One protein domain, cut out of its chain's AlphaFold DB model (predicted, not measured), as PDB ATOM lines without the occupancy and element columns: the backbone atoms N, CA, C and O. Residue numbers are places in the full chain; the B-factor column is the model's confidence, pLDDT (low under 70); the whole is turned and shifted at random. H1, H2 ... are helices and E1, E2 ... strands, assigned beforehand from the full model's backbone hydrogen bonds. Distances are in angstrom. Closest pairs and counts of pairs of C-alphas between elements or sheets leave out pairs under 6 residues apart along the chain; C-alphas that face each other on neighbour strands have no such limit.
ATOM      1  N   GLU A   4      10.959 -28.424 -26.365       89.12
ATOM      2  CA  GLU A   4      11.058 -27.233 -27.208       89.12
ATOM      3  C   GLU A   4      10.064 -27.279 -28.379       89.12
ATOM      4  O   GLU A   4       9.469 -26.264 -28.738       89.12
ATOM      5  N   PHE A   5       9.798 -28.470 -28.932       92.88
ATOM      6  CA  PHE A   5       8.819 -28.636 -30.011       92.88
ATOM      7  C   PHE A   5       7.384 -28.403 -29.520       92.88
ATOM      8  O   PHE A   5       6.545 -27.889 -30.259       92.88
ATOM      9  N   LYS A   6       7.095 -28.726 -28.250       94.38
ATOM     10  CA  LYS A   6       5.797 -28.410 -27.638       94.38
ATOM     11  C   LYS A   6       5.620 -26.897 -27.522       94.38
ATOM     12  O   LYS A   6       4.559 -26.402 -27.884       94.38
ATOM     13  N   VAL A   7       6.638 -26.169 -27.065       95.00
ATOM     14  CA  VAL A   7       6.596 -24.697 -26.978       95.00
ATOM     15  C   VAL A   7       6.398 -24.074 -28.362       95.00
ATOM     16  O   VAL A   7       5.513 -23.239 -28.529       95.00
ATOM     17  N   TYR A   8       7.142 -24.550 -29.364       96.44
ATOM     18  CA  TYR A   8       6.988 -24.138 -30.761       96.44
ATOM     19  C   TYR A   8       5.550 -24.323 -31.268       96.44
ATOM     20  O   TYR A   8       4.950 -23.369 -31.757       96.44
ATOM     21  N   ALA A   9       4.953 -25.504 -31.082       97.31
ATOM     22  CA  ALA A   9       3.583 -25.770 -31.522       97.31
ATOM     23  C   ALA A   9       2.551 -24.827 -30.872       97.31
ATOM     24  O   ALA A   9       1.631 -24.367 -31.547       97.31
ATOM     25  N   HIS A  10       2.719 -24.484 -29.587       97.56
ATOM     26  CA  HIS A  10       1.851 -23.496 -28.934       97.56
ATOM     27  C   HIS A  10       2.047 -22.092 -29.520       97.56
ATOM     28  O   HIS A  10       1.065 -21.375 -29.693       97.56
ATOM     29  N   GLN A  11       3.283 -21.704 -29.857       98.69
ATOM     30  CA  GLN A  11       3.556 -20.400 -30.467       98.69
ATOM     31  C   GLN A  11       2.911 -20.266 -31.852       98.69
ATOM     32  O   GLN A  11       2.375 -19.207 -32.159       98.69
ATOM     33  N   ILE A  12       2.887 -21.333 -32.660       98.69
ATOM     34  CA  ILE A  12       2.202 -21.330 -33.967       98.69
ATOM     35  C   ILE A  12       0.728 -20.951 -33.796       98.69
ATOM     36  O   ILE A  12       0.227 -20.079 -34.507       98.69
ATOM     37  N   ILE A  13       0.044 -21.592 -32.843       98.56
ATOM     38  CA  ILE A  13      -1.381 -21.354 -32.588       98.56
ATOM     39  C   ILE A  13      -1.595 -19.942 -32.036       98.56
ATOM     40  O   ILE A  13      -2.515 -19.261 -32.477       98.56
ATOM     41  N   LYS A  14      -0.737 -19.469 -31.120       98.62
ATOM     42  CA  LYS A  14      -0.794 -18.083 -30.622       98.62
ATOM     43  C   LYS A  14      -0.668 -17.074 -31.758       98.62
ATOM     44  O   LYS A  14      -1.528 -16.216 -31.897       98.62
ATOM     45  N   ASN A  15       0.337 -17.245 -32.612       98.81
ATOM     46  CA  ASN A  15       0.553 -16.404 -33.783       98.81
ATOM     47  C   ASN A  15      -0.660 -16.428 -34.725       98.81
ATOM     48  O   ASN A  15      -1.104 -15.380 -35.183       98.81
ATOM     49  N   ALA A  16      -1.226 -17.609 -34.993       98.75
ATOM     50  CA  ALA A  16      -2.386 -17.741 -35.872       98.75
ATOM     51  C   ALA A  16      -3.625 -17.045 -35.291       98.75
ATOM     52  O   ALA A  16      -4.301 -16.311 -36.008       98.75
ATOM     53  N   LYS A  17      -3.894 -17.216 -33.990       98.62
ATOM     54  CA  LYS A  17      -4.998 -16.533 -33.295       98.62
ATOM     55  C   LYS A  17      -4.812 -15.019 -33.286       98.62
ATOM     56  O   LYS A  17      -5.762 -14.296 -33.560       98.62
ATOM     57  N   HIS A  18      -3.592 -14.554 -33.030       98.69
ATOM     58  CA  HIS A  18      -3.266 -13.131 -32.986       98.69
ATOM     59  C   HIS A  18      -3.420 -12.459 -34.353       98.69
ATOM     60  O   HIS A  18      -4.094 -11.442 -34.473       98.69
ATOM     61  N   MET A  19      -2.875 -13.077 -35.406       98.75
ATOM     62  CA  MET A  19      -3.035 -12.600 -36.782       98.75
ATOM     63  C   MET A  19      -4.508 -12.584 -37.210       98.75
ATOM     64  O   MET A  19      -4.966 -11.619 -37.815       98.75
ATOM     65  N   ALA A  20      -5.259 -13.641 -36.880       98.69
ATOM     66  CA  ALA A  20      -6.683 -13.725 -37.182       98.69
ATOM     67  C   ALA A  20      -7.477 -12.607 -36.495       98.69
ATOM     68  O   ALA A  20      -8.322 -11.984 -37.136       98.69
ATOM     69  N   GLN A  21      -7.187 -12.332 -35.218       98.69
ATOM     70  CA  GLN A  21      -7.823 -11.243 -34.480       98.69
ATOM     71  C   GLN A  21      -7.513  -9.890 -35.119       98.69
ATOM     72  O   GLN A  21      -8.442  -9.148 -35.422       98.69
ATOM     73  N   TYR A  22      -6.240  -9.620 -35.427       98.75
ATOM     74  CA  TYR A  22      -5.839  -8.377 -36.084       98.75
ATOM     75  C   TYR A  22      -6.585  -8.170 -37.407       98.75
ATOM     76  O   TYR A  22      -7.104  -7.089 -37.665       98.75
ATOM     77  N   PHE A  23      -6.705  -9.208 -38.237       98.69
ATOM     78  CA  PHE A  23      -7.484  -9.129 -39.473       98.69
ATOM     79  C   PHE A  23      -8.955  -8.778 -39.229       98.69
ATOM     80  O   PHE A  23      -9.489  -7.893 -39.900       98.69
ATOM     81  N   MET A  24      -9.600  -9.436 -38.266       98.56
ATOM     82  CA  MET A  24     -11.004  -9.173 -37.940       98.56
ATOM     83  C   MET A  24     -11.220  -7.762 -37.388       98.56
ATOM     84  O   MET A  24     -12.180  -7.103 -37.785       98.56
ATOM     85  N   ASP A  25     -10.305  -7.270 -36.551       98.62
ATOM     86  CA  ASP A  25     -10.344  -5.905 -36.009       98.62
ATOM     87  C   ASP A  25     -10.239  -4.841 -37.116       98.62
ATOM     88  O   ASP A  25     -10.744  -3.729 -36.967       98.62
ATOM     89  N   HIS A  26      -9.648  -5.201 -38.258       98.56
ATOM     90  CA  HIS A  26      -9.516  -4.354 -39.446       98.56
ATOM     91  C   HIS A  26     -10.526  -4.702 -40.554       98.56
ATOM     92  O   HIS A  26     -10.327  -4.357 -41.719       98.56
ATOM     93  N   GLY A  27     -11.627  -5.379 -40.207       98.06
ATOM     94  CA  GLY A  27     -12.759  -5.606 -41.109       98.06
ATOM     95  C   GLY A  27     -12.580  -6.741 -42.122       98.06
ATOM     96  O   GLY A  27     -13.405  -6.884 -43.022       98.06
ATOM     97  N   VAL A  28     -11.541  -7.571 -41.991       98.62
ATOM     98  CA  VAL A  28     -11.344  -8.737 -42.863       98.62
ATOM     99  C   VAL A  28     -12.234  -9.890 -42.416       98.62
ATOM    100  O   VAL A  28     -12.247 -10.293 -41.249       98.62
ATOM    101  N   LYS A  29     -12.952 -10.480 -43.372       98.31
ATOM    102  CA  LYS A  29     -13.832 -11.618 -43.134       98.31
ATOM    103  C   LYS A  29     -13.056 -12.933 -43.182       98.31
ATOM    104  O   LYS A  29     -12.634 -13.392 -44.241       98.31
ATOM    105  N   LEU A  30     -12.948 -13.590 -42.031       98.25
ATOM    106  CA  LEU A  30     -12.526 -14.990 -41.942       98.25
ATOM    107  C   LEU A  30     -13.739 -15.917 -42.043       98.25
ATOM    108  O   LEU A  30     -14.784 -15.635 -41.451       98.25
ATOM    109  N   ILE A  31     -13.589 -17.056 -42.725       97.19
ATOM    110  CA  ILE A  31     -14.683 -18.029 -42.913       97.19
ATOM    111  C   ILE A  31     -15.265 -18.501 -41.575       97.19
ATOM    112  O   ILE A  31     -16.479 -18.615 -41.430       97.19
ATOM    113  N   THR A  32     -14.411 -18.707 -40.575       96.00
ATOM    114  CA  THR A  32     -14.792 -19.191 -39.240       96.00
ATOM    115  C   THR A  32     -14.724 -18.120 -38.150       96.00
ATOM    116  O   THR A  32     -14.826 -18.463 -36.978       96.00
ATOM    117  N   ASN A  33     -14.539 -16.836 -38.498       97.00
ATOM    118  CA  ASN A  33     -14.316 -15.742 -37.532       97.00
ATOM    119  C   ASN A  33     -13.203 -16.047 -36.501       97.00
ATOM    120  O   ASN A  33     -13.347 -15.784 -35.310       97.00
ATOM    121  N   GLY A  34     -12.108 -16.656 -36.954       96.38
ATOM    122  CA  GLY A  34     -10.990 -17.044 -36.098       96.38
ATOM    123  C   GLY A  34     -10.315 -18.320 -36.585       96.38
ATOM    124  O   GLY A  34     -10.539 -18.768 -37.710       96.38
ATOM    125  N   THR A  35      -9.491 -18.915 -35.727       98.19
ATOM    126  CA  THR A  35      -8.836 -20.203 -35.976       98.19
ATOM    127  C   THR A  35      -8.470 -20.891 -34.665       98.19
ATOM    128  O   THR A  35      -8.139 -20.224 -33.690       98.19
ATOM    129  N   ASP A  36      -8.475 -22.225 -34.658       97.44
ATOM    130  CA  ASP A  36      -7.982 -23.060 -33.554       97.44
ATOM    131  C   ASP A  36      -6.728 -23.864 -33.915       97.44
ATOM    132  O   ASP A  36      -6.254 -24.687 -33.130       97.44
ATOM    133  N   ASN A  37      -6.166 -23.631 -35.101       98.00
ATOM    134  CA  ASN A  37      -4.975 -24.324 -35.568       98.00
ATOM    135  C   ASN A  37      -3.950 -23.333 -36.148       98.00
ATOM    136  O   ASN A  37      -3.827 -22.204 -35.689       98.00
ATOM    137  N   HIS A  38      -3.137 -23.790 -37.093       97.94
ATOM    138  CA  HIS A  38      -1.999 -23.062 -37.640       97.94
ATOM    139  C   HIS A  38      -2.329 -22.204 -38.872       97.94
ATOM    140  O   HIS A  38      -1.429 -21.555 -39.407       97.94
ATOM    141  N   MET A  39      -3.568 -22.243 -39.363       97.75
ATOM    142  CA  MET A  39      -3.988 -21.582 -40.597       97.75
ATOM    143  C   MET A  39      -5.318 -20.851 -40.436       97.75
ATOM    144  O   MET A  39      -6.100 -21.143 -39.535       97.75
ATOM    145  N   MET A  40      -5.593 -19.922 -41.342       97.75
ATOM    146  CA  MET A  40      -6.885 -19.254 -41.480       97.75
ATOM    147  C   MET A  40      -7.240 -19.103 -42.960       97.75
ATOM    148  O   MET A  40      -6.374 -19.187 -43.836       97.75
ATOM    149  N   LEU A  41      -8.531 -18.923 -43.226       98.19
ATOM    150  CA  LEU A  41      -9.089 -18.774 -44.563       98.19
ATOM    151  C   LEU A  41      -9.848 -17.450 -44.622       98.19
ATOM    152  O   LEU A  41     -10.802 -17.250 -43.865       98.19
ATOM    153  N   ILE A  42      -9.390 -16.561 -45.497       98.50
ATOM    154  CA  ILE A  42      -9.982 -15.243 -45.727       98.50
ATOM    155  C   ILE A  42     -10.962 -15.341 -46.897       98.50
ATOM    156  O   ILE A  42     -10.616 -15.886 -47.947       98.50
ATOM    157  N   ASP A  43     -12.156 -14.779 -46.724       98.25
ATOM    158  CA  ASP A  43     -13.098 -14.490 -47.806       98.25
ATOM    159  C   ASP A  43     -12.720 -13.151 -48.455       98.25
ATOM    160  O   ASP A  43     -12.957 -12.075 -47.897       98.25
ATOM    161  N   CYS A  44     -12.089 -13.214 -49.626       98.25
ATOM    162  CA  CYS A  44     -11.571 -12.037 -50.323       98.25
ATOM    163  C   CYS A  44     -12.683 -11.210 -50.975       98.25
ATOM    164  O   CYS A  44     -12.553  -9.989 -51.096       98.25
ATOM    165  N   ILE A  45     -13.785 -11.859 -51.362       97.69
ATOM    166  CA  ILE A  45     -14.921 -11.196 -52.000       97.69
ATOM    167  C   ILE A  45     -15.625 -10.316 -50.977       97.69
ATOM    168  O   ILE A  45     -15.776  -9.119 -51.211       97.69
ATOM    169  N   THR A  46     -15.969 -10.874 -49.816       97.31
ATOM    170  CA  THR A  46     -16.613 -10.100 -48.746       97.31
ATOM    171  C   THR A  46     -15.681  -9.025 -48.189       97.31
ATOM    172  O   THR A  46     -16.132  -7.921 -47.899       97.31
ATOM    173  N   SER A  47     -14.384  -9.321 -48.051       98.19
ATOM    174  CA  SER A  47     -13.438  -8.375 -47.442       98.19
ATOM    175  C   SER A  47     -13.092  -7.205 -48.366       98.19
ATOM    176  O   SER A  47     -13.015  -6.067 -47.913       98.19
ATOM    177  N   TRP A  48     -12.851  -7.472 -49.654       98.25
ATOM    178  CA  TRP A  48     -12.187  -6.510 -50.545       98.25
ATOM    179  C   TRP A  48     -12.775  -6.438 -51.956       98.25
ATOM    180  O   TRP A  48     -12.252  -5.692 -52.790       98.25
ATOM    181  N   ASN A  49     -13.843  -7.196 -52.230       97.69
ATOM    182  CA  ASN A  49     -14.431  -7.366 -53.557       97.69
ATOM    183  C   ASN A  49     -13.386  -7.775 -54.613       97.69
ATOM    184  O   ASN A  49     -13.339  -7.229 -55.715       97.69
ATOM    185  N   MET A  50     -12.506  -8.705 -54.238       98.00
ATOM    186  CA  MET A  50     -11.444  -9.247 -55.086       98.00
ATOM    187  C   MET A  50     -11.483 -10.769 -55.037       98.00
ATOM    188  O   MET A  50     -11.777 -11.362 -53.999       98.00
ATOM    189  N   SER A  51     -11.167 -11.415 -56.153       98.19
ATOM    190  CA  SER A  51     -10.948 -12.859 -56.177       98.19
ATOM    191  C   SER A  51      -9.728 -13.250 -55.347       98.19
ATOM    192  O   SER A  51      -8.783 -12.478 -55.179       98.19
ATOM    193  N   GLY A  52      -9.698 -14.501 -54.894       98.12
ATOM    194  CA  GLY A  52      -8.524 -15.065 -54.239       98.12
ATOM    195  C   GLY A  52      -7.289 -15.062 -55.142       98.12
ATOM    196  O   GLY A  52      -6.175 -14.932 -54.649       98.12
ATOM    197  N   LYS A  53      -7.472 -15.146 -56.467       97.88
ATOM    198  CA  LYS A  53      -6.377 -15.052 -57.439       97.88
ATOM    199  C   LYS A  53      -5.778 -13.645 -57.503       97.88
ATOM    200  O   LYS A  53      -4.560 -13.508 -57.514       97.88
ATOM    201  N   GLU A  54      -6.614 -12.609 -57.538       98.25
ATOM    202  CA  GLU A  54      -6.149 -11.216 -57.521       98.25
ATOM    203  C   GLU A  54      -5.422 -10.886 -56.215       98.25
ATOM    204  O   GLU A  54      -4.373 -10.248 -56.245       98.25
ATOM    205  N   VAL A  55      -5.948 -11.358 -55.080       98.56
ATOM    206  CA  VAL A  55      -5.316 -11.159 -53.768       98.56
ATOM    207  C   VAL A  55      -3.983 -11.903 -53.663       98.56
ATOM    208  O   VAL A  55      -3.008 -11.316 -53.205       98.56
ATOM    209  N   GLU A  56      -3.912 -13.161 -54.115       98.44
ATOM    210  CA  GLU A  56      -2.660 -13.936 -54.165       98.44
ATOM    211  C   GLU A  56      -1.582 -13.184 -54.956       98.44
ATOM    212  O   GLU A  56      -0.503 -12.931 -54.427       98.44
ATOM    213  N   HIS A  57      -1.898 -12.737 -56.177       98.38
ATOM    214  CA  HIS A  57      -0.950 -11.991 -57.008       98.38
ATOM    215  C   HIS A  57      -0.525 -10.654 -56.383       98.38
ATOM    216  O   HIS A  57       0.643 -10.274 -56.468       98.38
ATOM    217  N   LEU A  58      -1.459  -9.927 -55.762       98.75
ATOM    218  CA  LEU A  58      -1.154  -8.665 -55.094       98.75
ATOM    219  C   LEU A  58      -0.189  -8.880 -53.924       98.75
ATOM    220  O   LEU A  58       0.776  -8.131 -53.782       98.75
ATOM    221  N   PHE A  59      -0.408  -9.899 -53.098       98.69
ATOM    222  CA  PHE A  59       0.480 -10.167 -51.969       98.69
ATOM    223  C   PHE A  59       1.839 -10.708 -52.412       98.69
ATOM    224  O   PHE A  59       2.859 -10.263 -51.881       98.69
ATOM    225  N   ASP A  60       1.888 -11.547 -53.450       98.50
ATOM    226  CA  ASP A  60       3.156 -11.965 -54.053       98.50
ATOM    227  C   ASP A  60       3.967 -10.754 -54.548       98.50
ATOM    228  O   ASP A  60       5.183 -10.711 -54.358       98.50
ATOM    229  N   SER A  61       3.308  -9.724 -55.096       98.44
ATOM    230  CA  SER A  61       3.985  -8.507 -55.574       98.44
ATOM    231  C   SER A  61       4.676  -7.691 -54.472       98.44
ATOM    232  O   SER A  61       5.624  -6.963 -54.762       98.44
ATOM    233  N   ILE A  62       4.258  -7.844 -53.209       98.69
ATOM    234  CA  ILE A  62       4.921  -7.241 -52.040       98.69
ATOM    235  C   ILE A  62       5.796  -8.239 -51.268       98.69
ATOM    236  O   ILE A  62       6.249  -7.936 -50.169       98.69
ATOM    237  N   GLY A  63       6.047  -9.431 -51.818       98.19
ATOM    238  CA  GLY A  63       6.902 -10.444 -51.195       98.19
ATOM    239  C   GLY A  63       6.220 -11.257 -50.089       98.19
ATOM    240  O   GLY A  63       6.909 -11.869 -49.269       98.19
ATOM    241  N   ILE A  64       4.882 -11.276 -50.046       98.50
ATOM    242  CA  ILE A  64       4.090 -12.102 -49.128       98.50
ATOM    243  C   ILE A  64       3.408 -13.220 -49.915       98.50
ATOM    244  O   ILE A  64       2.400 -13.009 -50.578       98.50
ATOM    245  N   THR A  65       3.920 -14.439 -49.776       97.94
ATOM    246  CA  THR A  65       3.372 -15.599 -50.484       97.94
ATOM    247  C   THR A  65       2.333 -16.345 -49.659       97.94
ATOM    248  O   THR A  65       2.569 -16.732 -48.511       97.94
ATOM    249  N   LEU A  66       1.188 -16.604 -50.287       97.44
ATOM    250  CA  LEU A  66       0.117 -17.452 -49.776       97.44
ATOM    251  C   LEU A  66      -0.552 -18.218 -50.926       97.44
ATOM    252  O   LEU A  66      -0.046 -18.229 -52.041       97.44
ATOM    253  N   ASN A  67      -1.663 -18.907 -50.659       96.94
ATOM    254  CA  ASN A  67      -2.351 -19.700 -51.672       96.94
ATOM    255  C   ASN A  67      -3.823 -19.293 -51.813       96.94
ATOM    256  O   ASN A  67      -4.565 -19.317 -50.828       96.94
ATOM    257  N   LYS A  68      -4.263 -18.989 -53.039       97.44
ATOM    258  CA  LYS A  68      -5.686 -18.898 -53.390       97.44
ATOM    259  C   LYS A  68      -6.370 -20.229 -53.098       97.44
ATOM    260  O   LYS A  68      -5.834 -21.296 -53.396       97.44
ATOM    261  N   ASN A  69      -7.553 -20.172 -52.509       97.94
ATOM    262  CA  ASN A  69      -8.236 -21.348 -51.997       97.94
ATOM    263  C   ASN A  69      -9.751 -21.176 -52.121       97.94
ATOM    264  O   ASN A  69     -10.275 -20.098 -51.847       97.94
ATOM    265  N   MET A  70     -10.453 -22.243 -52.507       97.19
ATOM    266  CA  MET A  70     -11.918 -22.243 -52.473       97.19
ATOM    267  C   MET A  70     -12.415 -22.085 -51.035       97.19
ATOM    268  O   MET A  70     -11.772 -22.548 -50.086       97.19
ATOM    269  N   ILE A  71     -13.567 -21.444 -50.888       96.12
ATOM    270  CA  ILE A  71     -14.280 -21.332 -49.610       96.12
ATOM    271  C   ILE A  71     -15.508 -22.257 -49.592       96.12
ATOM    272  O   ILE A  71     -15.807 -22.924 -50.581       96.12
ATOM    273  N   ALA A  72     -16.189 -22.363 -48.448       92.00
ATOM    274  CA  ALA A  72     -17.440 -23.117 -48.379       92.00
ATOM    275  C   ALA A  72     -18.475 -22.490 -49.325       92.00
ATOM    276  O   ALA A  72     -18.604 -21.268 -49.349       92.00
ATOM    277  N   ASP A  73     -19.163 -23.328 -50.105       91.94
ATOM    278  CA  ASP A  73     -20.159 -22.910 -51.098       91.94
ATOM    279  C   ASP A  73     -19.649 -21.825 -52.067       91.94
ATOM    280  O   ASP A  73     -20.390 -20.920 -52.454       91.94
ATOM    281  N   ASP A  74     -18.365 -21.905 -52.451       95.12
ATOM    282  CA  ASP A  74     -17.718 -20.909 -53.309       95.12
ATOM    283  C   ASP A  74     -18.496 -20.722 -54.629       95.12
ATOM    284  O   ASP A  74     -18.610 -21.669 -55.415       95.12
ATOM    285  N   PRO A  75     -19.019 -19.513 -54.917       89.38
ATOM    286  CA  PRO A  75     -19.755 -19.258 -56.153       89.38
ATOM    287  C   PRO A  75     -18.829 -19.151 -57.375       89.38
ATOM    288  O   PRO A  75     -19.308 -19.083 -58.512       89.38
ATOM    289  N   ARG A  76     -17.506 -19.086 -57.166       94.06
ATOM    290  CA  ARG A  76     -16.502 -18.937 -58.223       94.06
ATOM    291  C   ARG A  76     -15.881 -20.277 -58.624       94.06
ATOM    292  O   ARG A  76     -16.087 -21.320 -58.014       94.06
ATOM    293  N   LYS A  77     -15.112 -20.258 -59.716       92.50
ATOM    294  CA  LYS A  77     -14.499 -21.460 -60.302       92.50
ATOM    295  C   LYS A  77     -13.204 -21.844 -59.567       92.50
ATOM    296  O   LYS A  77     -12.493 -20.952 -59.113       92.50
ATOM    297  N   PRO A  78     -12.789 -23.126 -59.579       89.62
ATOM    298  CA  PRO A  78     -11.569 -23.573 -58.894       89.62
ATOM    299  C   PRO A  78     -10.273 -22.842 -59.292       89.62
ATOM    300  O   PRO A  78      -9.379 -22.681 -58.469       89.62
ATOM    301  N   MET A  79     -10.163 -22.381 -60.545       92.19
ATOM    302  CA  MET A  79      -8.988 -21.638 -61.037       92.19
ATOM    303  C   MET A  79      -9.004 -20.142 -60.683       92.19
ATOM    304  O   MET A  79      -8.049 -19.427 -60.994       92.19
ATOM    305  N   ASP A  80     -10.088 -19.671 -60.073       94.81
ATOM    306  CA  ASP A  80     -10.330 -18.276 -59.721       94.81
ATOM    307  C   ASP A  80     -11.256 -18.183 -58.484       94.81
ATOM    308  O   ASP A  80     -12.381 -17.687 -58.590       94.81
ATOM    309  N   PRO A  81     -10.834 -18.743 -57.329       97.81
ATOM    310  CA  PRO A  81     -11.689 -18.937 -56.158       97.81
ATOM    311  C   PRO A  81     -11.946 -17.632 -55.389       97.81
ATOM    312  O   PRO A  81     -11.339 -16.600 -55.678       97.81
ATOM    313  N   SER A  82     -12.818 -17.672 -54.379       98.25
ATOM    314  CA  SER A  82     -13.196 -16.491 -53.581       98.25
ATOM    315  C   SER A  82     -12.297 -16.209 -52.375       98.25
ATOM    316  O   SER A  82     -12.460 -15.170 -51.738       98.25
ATOM    317  N   GLY A  83     -11.361 -17.098 -52.025       98.19
ATOM    318  CA  GLY A  83     -10.575 -16.960 -50.799       98.19
ATOM    319  C   GLY A  83      -9.072 -17.149 -50.949       98.19
ATOM    320  O   GLY A  83      -8.563 -17.584 -51.985       98.19
ATOM    321  N   VAL A  84      -8.363 -16.851 -49.861       98.56
ATOM    322  CA  VAL A  84      -6.933 -17.142 -49.690       98.56
ATOM    323  C   VAL A  84      -6.675 -17.807 -48.344       98.56
ATOM    324  O   VAL A  84      -7.270 -17.451 -47.324       98.56
ATOM    325  N   ARG A  85      -5.771 -18.785 -48.342       98.44
ATOM    326  CA  ARG A  85      -5.327 -19.508 -47.154       98.44
ATOM    327  C   ARG A  85      -3.911 -19.090 -46.791       98.44
ATOM    328  O   ARG A  85      -3.006 -19.162 -47.619       98.44
ATOM    329  N   LEU A  86      -3.718 -18.776 -45.517       97.31
ATOM    330  CA  LEU A  86      -2.423 -18.454 -44.929       97.31
ATOM    331  C   LEU A  86      -2.219 -19.216 -43.619       97.31
ATOM    332  O   LEU A  86      -3.183 -19.628 -42.969       97.31
ATOM    333  N   GLY A  87      -0.960 -19.405 -43.232       97.94
ATOM    334  CA  GLY A  87      -0.599 -20.078 -41.991       97.94
ATOM    335  C   GLY A  87       0.716 -19.585 -41.409       97.94
ATOM    336  O   GLY A  87       1.577 -19.057 -42.107       97.94
ATOM    337  N   THR A  88       0.870 -19.774 -40.104       98.50
ATOM    338  CA  THR A  88       1.980 -19.235 -39.309       98.50
ATOM    339  C   THR A  88       3.184 -20.165 -39.049       98.50
ATOM    340  O   THR A  88       4.180 -19.644 -38.534       98.50
ATOM    341  N   PRO A  89       3.217 -21.485 -39.374       98.50
ATOM    342  CA  PRO A  89       4.363 -22.338 -39.026       98.50
ATOM    343  C   PRO A  89       5.719 -21.846 -39.546       98.50
ATOM    344  O   PRO A  89       6.688 -21.794 -38.788       98.50
ATOM    345  N   ALA A  90       5.793 -21.444 -40.819       97.56
ATOM    346  CA  ALA A  90       7.054 -21.060 -41.453       97.56
ATOM    347  C   ALA A  90       7.675 -19.826 -40.783       97.56
ATOM    348  O   ALA A  90       8.821 -19.860 -40.342       97.56
ATOM    349  N   ILE A  91       6.891 -18.760 -40.623       97.81
ATOM    350  CA  ILE A  91       7.323 -17.518 -39.970       97.81
ATOM    351  C   ILE A  91       7.616 -17.713 -38.477       97.81
ATOM    352  O   ILE A  91       8.594 -17.172 -37.965       97.81
ATOM    353  N   THR A  92       6.858 -18.578 -37.795       98.19
ATOM    354  CA  THR A  92       7.133 -18.946 -36.396       98.19
ATOM    355  C   THR A  92       8.467 -19.682 -36.267       98.19
ATOM    356  O   THR A  92       9.229 -19.424 -35.340       98.19
ATOM    357  N   THR A  93       8.805 -20.555 -37.224       97.50
ATOM    358  CA  THR A  93      10.107 -21.252 -37.257       97.50
ATOM    359  C   THR A  93      11.270 -20.267 -37.422       97.50
ATOM    360  O   THR A  93      12.352 -20.492 -36.888       97.50
ATOM    361  N   ARG A  94      11.043 -19.136 -38.103       96.88
ATOM    362  CA  ARG A  94      12.025 -18.045 -38.234       96.88
ATOM    363  C   ARG A  94      12.147 -17.173 -36.975       96.88
ATOM    364  O   ARG A  94      12.963 -16.257 -36.957       96.88
ATOM    365  N   GLY A  95      11.364 -17.449 -35.931       97.19
ATOM    366  CA  GLY A  95      11.409 -16.753 -34.643       97.19
ATOM    367  C   GLY A  95      10.390 -15.625 -34.480       97.19
ATOM    368  O   GLY A  95      10.419 -14.950 -33.454       97.19
ATOM    369  N   MET A  96       9.494 -15.423 -35.452       98.44
ATOM    370  CA  MET A  96       8.454 -14.392 -35.375       98.44
ATOM    371  C   MET A  96       7.373 -14.751 -34.344       98.44
ATOM    372  O   MET A  96       6.989 -15.919 -34.199       98.44
ATOM    373  N   LYS A  97       6.861 -13.734 -33.650       98.62
ATOM    374  CA  LYS A  97       5.842 -13.819 -32.601       98.62
ATOM    375  C   LYS A  97       4.649 -12.915 -32.925       98.62
ATOM    376  O   LYS A  97       4.524 -12.402 -34.033       98.62
ATOM    377  N   GLU A  98       3.749 -12.750 -31.966       98.69
ATOM    378  CA  GLU A  98       2.503 -11.997 -32.093       98.69
ATOM    379  C   GLU A  98       2.686 -10.575 -32.679       98.69
ATOM    380  O   GLU A  98       1.975 -10.260 -33.635       98.69
ATOM    381  N   PRO A  99       3.664  -9.744 -32.252       98.56
ATOM    382  CA  PRO A  99       3.861  -8.409 -32.837       98.56
ATOM    383  C   PRO A  99       4.228  -8.443 -34.327       98.56
ATOM    384  O   PRO A  99       3.806  -7.596 -35.114       98.56
ATOM    385  N   GLU A 100       4.993  -9.449 -34.753       98.69
ATOM    386  CA  GLU A 100       5.318  -9.636 -36.165       98.69
ATOM    387  C   GLU A 100       4.096 -10.052 -36.982       98.69
ATOM    388  O   GLU A 100       4.017  -9.729 -38.166       98.69
ATOM    389  N   MET A 101       3.139 -10.755 -36.368       98.75
ATOM    390  CA  MET A 101       1.900 -11.135 -37.038       98.75
ATOM    391  C   MET A 101       1.048  -9.915 -37.370       98.75
ATOM    392  O   MET A 101       0.533  -9.828 -38.484       98.75
ATOM    393  N   GLU A 102       0.953  -8.960 -36.439       98.56
ATOM    394  CA  GLU A 102       0.306  -7.667 -36.686       98.56
ATOM    395  C   GLU A 102       1.000  -6.937 -37.829       98.56
ATOM    396  O   GLU A 102       0.346  -6.461 -38.751       98.56
ATOM    397  N   LYS A 103       2.340  -6.905 -37.824       98.62
ATOM    398  CA  LYS A 103       3.085  -6.186 -38.859       98.62
ATOM    399  C   LYS A 103       2.919  -6.799 -40.250       98.62
ATOM    400  O   LYS A 103       2.792  -6.069 -41.230       98.62
ATOM    401  N   LEU A 104       2.899  -8.128 -40.346       98.69
ATOM    402  CA  LEU A 104       2.628  -8.829 -41.604       98.69
ATOM    403  C   LEU A 104       1.189  -8.596 -42.086       98.69
ATOM    404  O   LEU A 104       0.980  -8.370 -43.277       98.69
ATOM    405  N   ALA A 105       0.210  -8.615 -41.176       98.62
ATOM    406  CA  ALA A 105      -1.178  -8.283 -41.488       98.62
ATOM    407  C   ALA A 105      -1.333  -6.827 -41.956       98.62
ATOM    408  O   ALA A 105      -1.981  -6.585 -42.971       98.62
ATOM    409  N   ASP A 106      -0.668  -5.875 -41.297       98.81
ATOM    410  CA  ASP A 106      -0.595  -4.465 -41.701       98.81
ATOM    411  C   ASP A 106      -0.051  -4.297 -43.128       98.81
ATOM    412  O   ASP A 106      -0.663  -3.605 -43.941       98.81
ATOM    413  N   PHE A 107       1.046  -4.976 -43.485       98.88
ATOM    414  CA  PHE A 107       1.569  -4.932 -44.857       98.88
ATOM    415  C   PHE A 107       0.547  -5.421 -45.892       98.88
ATOM    416  O   PHE A 107       0.368  -4.772 -46.924       98.88
ATOM    417  N   MET A 108      -0.156  -6.523 -45.606       98.81
ATOM    418  CA  MET A 108      -1.209  -7.046 -46.483       98.81
ATOM    419  C   MET A 108      -2.363  -6.047 -46.640       98.81
ATOM    420  O   MET A 108      -2.805  -5.783 -47.757       98.81
ATOM    421  N   LEU A 109      -2.825  -5.439 -45.547       98.81
ATOM    422  CA  LEU A 109      -3.908  -4.451 -45.582       98.81
ATOM    423  C   LEU A 109      -3.509  -3.175 -46.334       98.81
ATOM    424  O   LEU A 109      -4.282  -2.677 -47.154       98.81
ATOM    425  N   ARG A 110      -2.280  -2.684 -46.133       98.75
ATOM    426  CA  ARG A 110      -1.733  -1.543 -46.886       98.75
ATOM    427  C   ARG A 110      -1.635  -1.847 -48.380       98.75
ATOM    428  O   ARG A 110      -1.935  -0.973 -49.191       98.75
ATOM    429  N   ALA A 111      -1.267  -3.072 -48.760       98.75
ATOM    430  CA  ALA A 111      -1.256  -3.479 -50.165       98.75
ATOM    431  C   ALA A 111      -2.662  -3.465 -50.775       98.75
ATOM    432  O   ALA A 111      -2.833  -2.971 -51.887       98.75
ATOM    433  N   ILE A 112      -3.682  -3.931 -50.043       98.62
ATOM    434  CA  ILE A 112      -5.082  -3.839 -50.483       98.62
ATOM    435  C   ILE A 112      -5.504  -2.380 -50.691       98.62
ATOM    436  O   ILE A 112      -6.110  -2.060 -51.715       98.62
ATOM    437  N   GLU A 113      -5.180  -1.492 -49.749       98.44
ATOM    438  CA  GLU A 113      -5.526  -0.068 -49.836       98.44
ATOM    439  C   GLU A 113      -4.846   0.614 -51.034       98.44
ATOM    440  O   GLU A 113      -5.452   1.432 -51.729       98.44
ATOM    441  N   LYS A 114      -3.583   0.263 -51.298       98.25
ATOM    442  CA  LYS A 114      -2.747   0.868 -52.345       98.25
ATOM    443  C   LYS A 114      -2.683   0.053 -53.638       98.25
ATOM    444  O   LYS A 114      -1.830   0.321 -54.474       98.25
ATOM    445  N   LYS A 115      -3.599  -0.896 -53.854       97.38
ATOM    446  CA  LYS A 115      -3.560  -1.855 -54.978       97.38
ATOM    447  C   LYS A 115      -3.493  -1.247 -56.389       97.38
ATOM    448  O   LYS A 115      -3.112  -1.943 -57.319       97.38
ATOM    449  N   ASN A 116      -3.856   0.028 -56.549       97.31
ATOM    450  CA  ASN A 116      -3.808   0.758 -57.824       97.31
ATOM    451  C   ASN A 116      -2.612   1.729 -57.936       97.31
ATOM    452  O   ASN A 116      -2.545   2.501 -58.889       97.31
ATOM    453  N   ASP A 117      -1.700   1.738 -56.960       98.31
ATOM    454  CA  ASP A 117      -0.504   2.584 -56.927       98.31
ATOM    455  C   ASP A 117       0.752   1.702 -56.969       98.31
ATOM    456  O   ASP A 117       1.245   1.219 -55.948       98.31
ATOM    457  N   GLU A 118       1.283   1.498 -58.174       97.50
ATOM    458  CA  GLU A 118       2.465   0.660 -58.410       97.50
ATOM    459  C   GLU A 118       3.699   1.142 -57.630       97.50
ATOM    460  O   GLU A 118       4.503   0.327 -57.172       97.50
ATOM    461  N   SER A 119       3.845   2.457 -57.421       98.31
ATOM    462  CA  SER A 119       4.964   3.004 -56.646       98.31
ATOM    463  C   SER A 119       4.835   2.650 -55.168       98.31
ATOM    464  O   SER A 119       5.829   2.300 -54.526       98.31
ATOM    465  N   ALA A 120       3.621   2.718 -54.617       98.44
ATOM    466  CA  ALA A 120       3.356   2.305 -53.244       98.44
ATOM    467  C   ALA A 120       3.569   0.797 -53.047       98.44
ATOM    468  O   ALA A 120       4.165   0.405 -52.043       98.44
ATOM    469  N   ILE A 121       3.158  -0.036 -54.008       98.62
ATOM    470  CA  ILE A 121       3.398  -1.488 -53.982       98.62
ATOM    471  C   ILE A 121       4.898  -1.807 -54.020       98.62
ATOM    472  O   ILE A 121       5.377  -2.580 -53.192       98.62
ATOM    473  N   ALA A 122       5.670  -1.153 -54.892       98.44
ATOM    474  CA  ALA A 122       7.120  -1.346 -54.950       98.44
ATOM    475  C   ALA A 122       7.826  -0.938 -53.642       98.44
ATOM    476  O   ALA A 122       8.749  -1.615 -53.192       98.44
ATOM    477  N   LYS A 123       7.376   0.143 -52.990       98.62
ATOM    478  CA  LYS A 123       7.892   0.544 -51.670       98.62
ATOM    479  C   LYS A 123       7.537  -0.475 -50.589       98.62
ATOM    480  O   LYS A 123       8.403  -0.843 -49.802       98.62
ATOM    481  N   LEU A 124       6.293  -0.959 -50.579       98.62
ATOM    482  CA  LEU A 124       5.848  -2.005 -49.657       98.62
ATOM    483  C   LEU A 124       6.669  -3.287 -49.810       98.62
ATOM    484  O   LEU A 124       7.031  -3.883 -48.800       98.62
ATOM    485  N   HIS A 125       7.009  -3.682 -51.039       98.75
ATOM    486  CA  HIS A 125       7.888  -4.826 -51.287       98.75
ATOM    487  C   HIS A 125       9.244  -4.675 -50.579       98.75
ATOM    488  O   HIS A 125       9.685  -5.591 -49.880       98.75
ATOM    489  N   GLU A 126       9.898  -3.515 -50.701       98.75
ATOM    490  CA  GLU A 126      11.175  -3.287 -50.014       98.75
ATOM    491  C   GLU A 126      11.010  -3.242 -48.486       98.75
ATOM    492  O   GLU A 126      11.815  -3.851 -47.782       98.75
ATOM    493  N   GLU A 127       9.935  -2.642 -47.958       98.69
ATOM    494  CA  GLU A 127       9.638  -2.672 -46.515       98.69
ATOM    495  C   GLU A 127       9.468  -4.112 -45.986       98.69
ATOM    496  O   GLU A 127      10.018  -4.469 -44.939       98.69
ATOM    497  N   VAL A 128       8.726  -4.962 -46.708       98.75
ATOM    498  CA  VAL A 128       8.510  -6.376 -46.351       98.75
ATOM    499  C   VAL A 128       9.823  -7.151 -46.395       98.75
ATOM    500  O   VAL A 128      10.115  -7.948 -45.496       98.75
ATOM    501  N   LYS A 129      10.640  -6.917 -47.420       98.44
ATOM    502  CA  LYS A 129      11.953  -7.545 -47.576       98.44
ATOM    503  C   LYS A 129      12.895  -7.160 -46.439       98.44
ATOM    504  O   LYS A 129      13.464  -8.051 -45.806       98.44
ATOM    505  N   GLU A 130      13.025  -5.872 -46.131       98.38
ATOM    506  CA  GLU A 130      13.825  -5.384 -45.000       98.38
ATOM    507  C   GLU A 130      13.342  -5.982 -43.677       98.38
ATOM    508  O   GLU A 130      14.145  -6.485 -42.887       98.38
ATOM    509  N   PHE A 131      12.023  -6.012 -43.464       98.38
ATOM    510  CA  PHE A 131      11.413  -6.647 -42.302       98.38
ATOM    511  C   PHE A 131      11.813  -8.125 -42.190       98.38
ATOM    512  O   PHE A 131      12.252  -8.568 -41.124       98.38
ATOM    513  N   CYS A 132      11.701  -8.872 -43.292       97.19
ATOM    514  CA  CYS A 132      11.998 -10.297 -43.365       97.19
ATOM    515  C   CYS A 132      13.486 -10.615 -43.186       97.19
ATOM    516  O   CYS A 132      13.802 -11.655 -42.610       97.19
ATOM    517  N   LEU A 133      14.404  -9.759 -43.643       96.44
ATOM    518  CA  LEU A 133      15.855  -9.978 -43.532       96.44
ATOM    519  C   LEU A 133      16.372  -9.947 -42.084       96.44
ATOM    520  O   LEU A 133      17.455 -10.467 -41.802       96.44
ATOM    521  N   ARG A 134      15.587  -9.402 -41.147       96.44
ATOM    522  CA  ARG A 134      15.907  -9.398 -39.708       96.44
ATOM    523  C   ARG A 134      15.786 -10.776 -39.053       96.44
ATOM    524  O   ARG A 134      16.298 -10.965 -37.954       96.44
ATOM    525  N   TYR A 135      15.145 -11.733 -39.723       96.00
ATOM    526  CA  TYR A 135      14.893 -13.071 -39.194       96.00
ATOM    527  C   TYR A 135      15.731 -14.128 -39.923       96.00
ATOM    528  O   TYR A 135      15.803 -14.101 -41.156       96.00
TER     529      TYR A 135
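What this domain is: This is residues 4 to 135 of the 142 residues of a protein of Candidatus Peregrinibacteria bacterium GW2011_GWA2_54_9 (UniProt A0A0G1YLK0). A small sheet of three strands has the helices H1 and H3 over one face; H5 bridges these two helices on the side away from the sheet, and H6 folds back beside H5 as the second half of a helical hairpin. The short H2 follows E1 and H4 follows E3. The printed part has 132 residues, ordered H1 E1 H2 H3 E2 E3 H4 H5 H6; the sheet runs E1 E3 E2, antiparallel, and the class is mostly helix. It is compact, with a radius of gyration of the C-alphas of 14.4 A, and spans 42 by 36 by 26 A.

How they stand to each other: In the sheet, E3, residues 83 to 87, is the inner strand. E1, residues 39 to 43, is its antiparallel neighbour, with N 40 and O 86 2.9 A apart, within hydrogen-bond range. E2, residues 67 to 69, forms a hairpin with E3, with N 69 and O 83 2.8 A apart. H1, residues 4 to 25, is on the sheet over E1 at a height of 7.7 A and runs along the strands. H3, residues 52 to 61, is on the same face at a height of 9.1 A, over E2 and only just over E3, with 3 C-alphas; this makes two layers, helices on one face of a sheet. E1, H2, residues 44 to 48, H3 and E2 form a split strand-helix-strand unit, two strands running the same way with E3 between them; its crossover is right-handed. H2 only grazes the sheet. H5, residues 98 to 113, touches H1, closest at the C-alphas of Asn 15 and Glu 98, 5.1 A, the same way at a steep tilt of 36 degrees, only just past shallow. H5 touches H3 about perpendicular at 73 degrees, the C-alphas of Phe 59 and Met 108 closest at 6.5 A. H6, residues 118 to 133, and H5 form a helical hairpin at a shallow tilt of 14 degrees, opposite ways, the C-alphas of Ala 111 and Ile 121 closest at 6.3 A. H4, residues 89 to 93, touches H1, the C-alphas of Ile 12 and Pro 89 closest at 5.6 A. In each of the six helices every O i to N i+4 pair is within hydrogen-bond range.

Where its parts are: H1 begins at C-alpha 4, (11.058, -27.233, -27.208), and is 31.5 A long. E1 measures 13.6 A, E3 13.7 A, H3 14.2 A and H5 22.8 A. H6 measures 22.7 A and ends at C-alpha 133, (15.855, -9.978, -43.532).

The domain as a whole: The C-alphas of Glu 4 and Asn 116 are farthest apart, 44.1 A. The printed part has no cut. The links H1 to E1 and E2 to E3 are long. Mean pLDDT of the printed part is 97.6, and no printed residue is under 70.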